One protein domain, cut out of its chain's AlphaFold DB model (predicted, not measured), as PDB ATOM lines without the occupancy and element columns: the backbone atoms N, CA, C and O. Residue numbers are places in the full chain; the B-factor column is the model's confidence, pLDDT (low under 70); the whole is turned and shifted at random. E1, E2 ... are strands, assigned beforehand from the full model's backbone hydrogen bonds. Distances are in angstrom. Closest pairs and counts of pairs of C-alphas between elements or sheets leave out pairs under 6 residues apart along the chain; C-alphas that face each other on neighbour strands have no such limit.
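This is residues 92 to 141 of the 141 residues of the protein "Xanthine dehydrogenase YagR molybdenum-binding subunit" of Streptomyces guanduensis (UniProt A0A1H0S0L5). With little regular structure, this is a long, narrow two-stranded hairpin, E1 and E2, whose tail, residues 117 to 141, runs out beyond the hairpin's open end, turns round and folds back along its E2 side. Residues 119 to 124 stick out as a free loop. The 50 printed residues hold two named strands, E1 then E2, antiparallel, and no named helix; the class is all strand, with only 19 residues in named elements. The rod, spanning 49 by 17 by 15 A, is only just loose, close to extended, with a radius of gyration of the C-alphas of 14.5 A.

E1, residues 93 to 101, measures 25.7 A and begins at C-alpha 93 (164.026, 192.252, 177.616). E2, residues 107 to 116, measures 26.6 A and ends at C-alpha 116 (166.327, 193.369, 180.881).

Hairpin E1 and E2 is antiparallel at 171 degrees, with a tight link. N 94 and O 115 are within hydrogen-bond range at 2.8 A.

The C-alphas farthest apart, Asp 104 and Asp 121, are 49.3 A apart. The printed part has no cut. Residues 128 to 141 have pLDDT under 70.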
ATOM      1  N   ASP A  92     166.234 196.044 175.721       89.38
ATOM      2  CA  ASP A  92     166.018 194.641 175.389       89.38
ATOM      3  C   ASP A  92     165.567 193.890 176.647       89.38
ATOM      4  O   ASP A  92     166.054 194.157 177.753       89.38
ATOM      5  N   SER A  93     164.603 192.983 176.489       90.81
ATOM      6  CA  SER A  93     164.026 192.252 177.616       90.81
ATOM      7  C   SER A  93     163.731 190.805 177.259       90.81
ATOM      8  O   SER A  93     163.123 190.513 176.231       90.81
ATOM      9  N   VAL A  94     164.085 189.911 178.176       92.38
ATOM     10  CA  VAL A  94     163.732 188.497 178.155       92.38
ATOM     11  C   VAL A  94     162.684 188.255 179.232       92.38
ATOM     12  O   VAL A  94     162.955 188.401 180.426       92.38
ATOM     13  N   GLN A  95     161.484 187.867 178.805       91.81
ATOM     14  CA  GLN A  95     160.344 187.615 179.683       91.81
ATOM     15  C   GLN A  95     159.965 186.134 179.638       91.81
ATOM     16  O   GLN A  95     159.720 185.569 178.572       91.81
ATOM     17  N   GLN A  96     159.927 185.495 180.804       93.38
ATOM     18  CA  GLN A  96     159.483 184.118 180.996       93.38
ATOM     19  C   GLN A  96     158.156 184.133 181.745       93.38
ATOM     20  O   GLN A  96     158.087 184.596 182.884       93.38
ATOM     21  N   ILE A  97     157.112 183.612 181.103       92.31
ATOM     22  CA  ILE A  97     155.760 183.553 181.656       92.31
ATOM     23  C   ILE A  97     155.354 182.086 181.777       92.31
ATOM     24  O   ILE A  97     155.356 181.356 180.785       92.31
ATOM     25  N   LYS A  98     154.981 181.660 182.985       92.00
ATOM     26  CA  LYS A  98     154.314 180.376 183.224       92.00
ATOM     27  C   LYS A  98     152.870 180.642 183.610       92.00
ATOM     28  O   LYS A  98     152.597 181.534 184.406       92.00
ATOM     29  N   MET A  99     151.958 179.856 183.056       91.94
ATOM     30  CA  MET A  99     150.527 179.951 183.325       91.94
ATOM     31  C   MET A  99     149.970 178.562 183.614       91.94
ATOM     32  O   MET A  99     150.375 177.593 182.972       91.94
ATOM     33  N   ALA A 100     149.034 178.468 184.553       90.19
ATOM     34  CA  ALA A 100     148.275 177.250 184.810       90.19
ATOM     35  C   ALA A 100     146.783 177.530 184.664       90.19
ATOM     36  O   ALA A 100     146.303 178.560 185.136       90.19
ATOM     37  N   ALA A 101     146.058 176.597 184.048       93.69
ATOM     38  CA  ALA A 101     144.613 176.662 183.898       93.69
ATOM     39  C   ALA A 101     143.953 175.321 184.245       93.69
ATOM     40  O   ALA A 101     144.570 174.258 184.127       93.69
ATOM     41  N   THR A 102     142.696 175.369 184.674       93.00
ATOM     42  CA  THR A 102     141.838 174.200 184.863       93.00
ATOM     43  C   THR A 102     141.420 173.599 183.513       93.00
ATOM     44  O   THR A 102     141.604 174.194 182.450       93.00
ATOM     45  N   ARG A 103     140.816 172.402 183.534       94.19
ATOM     46  CA  ARG A 103     140.338 171.724 182.311       94.19
ATOM     47  C   ARG A 103     139.200 172.466 181.605       94.19
ATOM     48  O   ARG A 103     139.066 172.336 180.395       94.19
ATOM     49  N   ASP A 104     138.399 173.216 182.352       93.94
ATOM     50  CA  ASP A 104     137.341 174.102 181.857       93.94
ATOM     51  C   ASP A 104     137.865 175.484 181.422       93.94
ATOM     52  O   ASP A 104     137.087 176.320 180.971       93.94
ATOM     53  N   GLY A 105     139.184 175.709 181.484       89.44
ATOM     54  CA  GLY A 105     139.846 176.893 180.931       89.44
ATOM     55  C   GLY A 105     140.010 178.064 181.903       89.44
ATOM     56  O   GLY A 105     140.420 179.143 181.478       89.44
ATOM     57  N   GLN A 106     139.730 177.882 183.196       90.94
ATOM     58  CA  GLN A 106     139.939 178.915 184.210       90.94
ATOM     59  C   GLN A 106     141.428 179.052 184.541       90.94
ATOM     60  O   GLN A 106     142.071 178.082 184.928       90.94
ATOM     61  N   LEU A 107     141.980 180.260 184.432       89.12
ATOM     62  CA  LEU A 107     143.364 180.552 184.809       89.12
ATOM     63  C   LEU A 107     143.518 180.555 186.341       89.12
ATOM     64  O   LEU A 107     142.762 181.239 187.028       89.12
ATOM     65  N   VAL A 108     144.492 179.806 186.867       89.50
ATOM     66  CA  VAL A 108     144.697 179.587 188.316       89.50
ATOM     67  C   VAL A 108     146.095 179.942 188.819       89.50
ATOM     68  O   VAL A 108     146.249 180.186 190.009       89.50
ATOM     69  N   ALA A 109     147.112 180.003 187.952       86.38
ATOM     70  CA  ALA A 109     148.452 180.484 188.317       86.38
ATOM     71  C   ALA A 109     149.054 181.330 187.185       86.38
ATOM     72  O   ALA A 109     148.876 180.995 186.011       86.38
ATOM     73  N   ILE A 110     149.798 182.385 187.535       90.12
ATOM     74  CA  ILE A 110     150.707 183.103 186.634       90.12
ATOM     75  C   ILE A 110     152.009 183.379 187.395       90.12
ATOM     76  O   ILE A 110     151.985 183.983 188.463       90.12
ATOM     77  N   GLU A 111     153.142 182.983 186.824       89.38
ATOM     78  CA  GLU A 111     154.486 183.369 187.268       89.38
ATOM     79  C   GLU A 111     155.144 184.154 186.128       89.38
ATOM     80  O   GLU A 111     155.212 183.659 185.001       89.38
ATOM     81  N   HIS A 112     155.626 185.369 186.400       91.25
ATOM     82  CA  HIS A 112     156.334 186.197 185.423       91.25
ATOM     83  C   HIS A 112     157.724 186.557 185.947       91.25
ATOM     84  O   HIS A 112     157.857 187.233 186.967       91.25
ATOM     85  N   ARG A 113     158.763 186.134 185.223       90.31
ATOM     86  CA  ARG A 113     160.152 186.539 185.444       90.31
ATOM     87  C   ARG A 113     160.633 187.358 184.252       90.31
ATOM     88  O   ARG A 113     160.641 186.854 183.135       90.31
ATOM     89  N   SER A 114     161.097 188.579 184.503       90.00
ATOM     90  CA  SER A 114     161.674 189.458 183.482       90.00
ATOM     91  C   SER A 114     163.133 189.769 183.801       90.00
ATOM     92  O   SER A 114     163.478 190.038 184.950       90.00
ATOM     93  N   ILE A 115     163.982 189.748 182.778       90.56
ATOM     94  CA  ILE A 115     165.362 190.244 182.802       90.56
ATOM     95  C   ILE A 115     165.485 191.245 181.671       90.56
ATOM     96  O   ILE A 115     164.981 190.985 180.579       90.56
ATOM     97  N   SER A 116     166.180 192.348 181.903       90.00
ATOM     98  CA  SER A 116     166.327 193.369 180.881       90.00
ATOM     99  C   SER A 116     167.606 194.167 181.051       90.00
ATOM    100  O   SER A 116     168.131 194.284 182.159       90.00
ATOM    101  N   SER A 117     168.088 194.728 179.948       89.19
ATOM    102  CA  SER A 117     169.266 195.593 179.944       89.19
ATOM    103  C   SER A 117     168.961 196.963 180.555       89.19
ATOM    104  O   SER A 117     167.936 197.561 180.228       89.19
ATOM    105  N   VAL A 118     169.887 197.492 181.350       87.69
ATOM    106  CA  VAL A 118     169.924 198.901 181.780       87.69
ATOM    107  C   VAL A 118     171.033 199.645 181.039       87.69
ATOM    108  O   VAL A 118     171.902 199.012 180.429       87.69
ATOM    109  N   ALA A 119     170.990 200.978 181.050       85.56
ATOM    110  CA  ALA A 119     172.092 201.770 180.523       85.56
ATOM    111  C   ALA A 119     173.352 201.571 181.382       85.56
ATOM    112  O   ALA A 119     173.282 201.177 182.541       85.56
ATOM    113  N   MET A 120     174.521 201.850 180.806       84.69
ATOM    114  CA  MET A 120     175.781 201.819 181.562       84.69
ATOM    115  C   MET A 120     175.908 203.005 182.526       84.69
ATOM    116  O   MET A 120     176.597 202.901 183.537       84.69
ATOM    117  N   ASP A 121     175.257 204.120 182.188       81.88
ATOM    118  CA  ASP A 121     175.464 205.423 182.825       81.88
ATOM    119  C   ASP A 121     174.278 205.857 183.707       81.88
ATOM    120  O   ASP A 121     174.341 206.914 184.337       81.88
ATOM    121  N   ASP A 122     173.188 205.080 183.744       75.94
ATOM    122  CA  ASP A 122     172.058 205.310 184.646       75.94
ATOM    123  C   ASP A 122     171.464 203.991 185.172       75.94
ATOM    124  O   ASP A 122     171.545 202.946 184.530       75.94
ATOM    125  N   ASP A 123     170.870 204.057 186.366       75.44
ATOM    126  CA  ASP A 123     170.172 202.936 187.011       75.44
ATOM    127  C   ASP A 123     168.661 202.959 186.715       75.44
ATOM    128  O   ASP A 123     167.861 202.323 187.409       75.44
ATOM    129  N   ASP A 124     168.236 203.726 185.706       76.56
ATOM    130  CA  ASP A 124     166.822 203.878 185.395       76.56
ATOM    131  C   ASP A 124     166.303 202.618 184.699       76.56
ATOM    132  O   ASP A 124     166.333 202.468 183.474       76.56
ATOM    133  N   TRP A 125     165.781 201.699 185.503       76.06
ATOM    134  CA  TRP A 125     165.146 200.492 185.012       76.06
ATOM    135  C   TRP A 125     163.664 200.722 184.702       76.06
ATOM    136  O   TRP A 125     162.898 201.238 185.519       76.06
ATOM    137  N   GLU A 126     163.232 200.297 183.517       74.88
ATOM    138  CA  GLU A 126     161.830 200.356 183.137       74.88
ATOM    139  C   GLU A 126     161.057 199.153 183.697       74.88
ATOM    140  O   GLU A 126     161.328 198.023 183.299       74.88
ATOM    141  N   PRO A 127     160.051 199.336 184.567       72.50
ATOM    142  CA  PRO A 127     159.360 198.204 185.165       72.50
ATOM    143  C   PRO A 127     158.675 197.340 184.098       72.50
ATOM    144  O   PRO A 127     157.857 197.812 183.304       72.50
ATOM    145  N   SER A 128     158.987 196.042 184.101       69.69
ATOM    146  CA  SER A 128     158.203 195.053 183.363       69.69
ATOM    147  C   SER A 128     156.790 194.993 183.948       69.69
ATOM    148  O   SER A 128     156.660 195.126 185.169       69.69
ATOM    149  N   PRO A 129     155.744 194.741 183.138       68.88
ATOM    150  CA  PRO A 129     154.389 194.582 183.651       68.88
ATOM    151  C   PRO A 129     154.376 193.553 184.784       68.88
ATOM    152  O   PRO A 129     154.719 192.383 184.585       68.88
ATOM    153  N   SER A 130     154.033 194.000 185.991       64.88
ATOM    154  CA  SER A 130     153.789 193.091 187.101       64.88
ATOM    155  C   SER A 130     152.532 192.287 186.793       64.88
ATOM    156  O   SER A 130     151.620 192.786 186.132       64.88
ATOM    157  N   VAL A 131     152.481 191.031 187.244       63.78
ATOM    158  CA  VAL A 131     151.242 190.251 187.187       63.78
ATOM    159  C   VAL A 131     150.211 191.015 188.024       63.78
ATOM    160  O   VAL A 131     150.411 191.136 189.236       63.78
ATOM    161  N   PRO A 132     149.154 191.591 187.423       57.47
ATOM    162  CA  PRO A 132     148.134 192.259 188.211       57.47
ATOM    163  C   PRO A 132     147.412 191.204 189.061       57.47
ATOM    164  O   PRO A 132     147.258 190.068 188.599       57.47
ATOM    165  N   PRO A 133     146.920 191.540 190.267       53.69
ATOM    166  CA  PRO A 133     145.931 190.696 190.921       53.69
ATOM    167  C   PRO A 133     144.741 190.561 189.960       53.69
ATOM    168  O   PRO A 133     144.052 191.527 189.634       53.69
ATOM    169  N   SER A 134     144.577 189.365 189.414       50.19
ATOM    170  CA  SER A 134     143.556 189.021 188.428       50.19
ATOM    171  C   SER A 134     142.140 189.216 188.994       50.19
ATOM    172  O   SER A 134     141.927 188.913 190.170       50.19
ATOM    173  N   PRO A 135     141.131 189.568 188.173       52.28
ATOM    174  CA  PRO A 135     139.723 189.521 188.590       52.28
ATOM    175  C   PRO A 135     139.243 188.096 188.933       52.28
ATOM    176  O   PRO A 135     138.261 187.923 189.647       52.28
ATOM    177  N   THR A 136     139.947 187.066 188.462       51.19
ATOM    178  CA  THR A 136     139.757 185.660 188.830       51.19
ATOM    179  C   THR A 136     140.907 185.226 189.724       51.19
ATOM    180  O   THR A 136     141.934 184.858 189.188       51.19
ATOM    181  N   ALA A 137     140.767 185.325 191.047       50.81
ATOM    182  CA  ALA A 137     141.784 184.993 192.054       50.81
ATOM    183  C   ALA A 137     142.776 183.882 191.629       50.81
ATOM    184  O   ALA A 137     142.487 182.693 191.732       50.81
ATOM    185  N   VAL A 138     143.953 184.298 191.163       51.41
ATOM    186  CA  VAL A 138     145.104 183.443 190.876       51.41
ATOM    187  C   VAL A 138     146.008 183.508 192.114       51.41
ATOM    188  O   VAL A 138     146.648 184.541 192.323       51.41
ATOM    189  N   PRO A 139     146.053 182.483 192.985       46.06
ATOM    190  CA  PRO A 139     147.004 182.464 194.089       46.06
ATOM    191  C   PRO A 139     148.437 182.461 193.542       46.06
ATOM    192  O   PRO A 139     148.846 181.555 192.815       46.06
ATOM    193  N   THR A 140     149.206 183.487 193.892       47.69
ATOM    194  CA  THR A 140     150.661 183.496 193.724       47.69
ATOM    195  C   THR A 140     151.259 182.489 194.708       47.69
ATOM    196  O   THR A 140     151.003 182.608 195.907       47.69
ATOM    197  N   CYS A 141     152.000 181.494 194.213       39.38
ATOM    198  CA  CYS A 141     152.897 180.692 195.053       39.38
ATOM    199  C   CYS A 141     154.160 181.486 195.387       39.38
ATOM    200  O   CYS A 141     154.618 182.243 194.500       39.38
TER     201      CYS A 141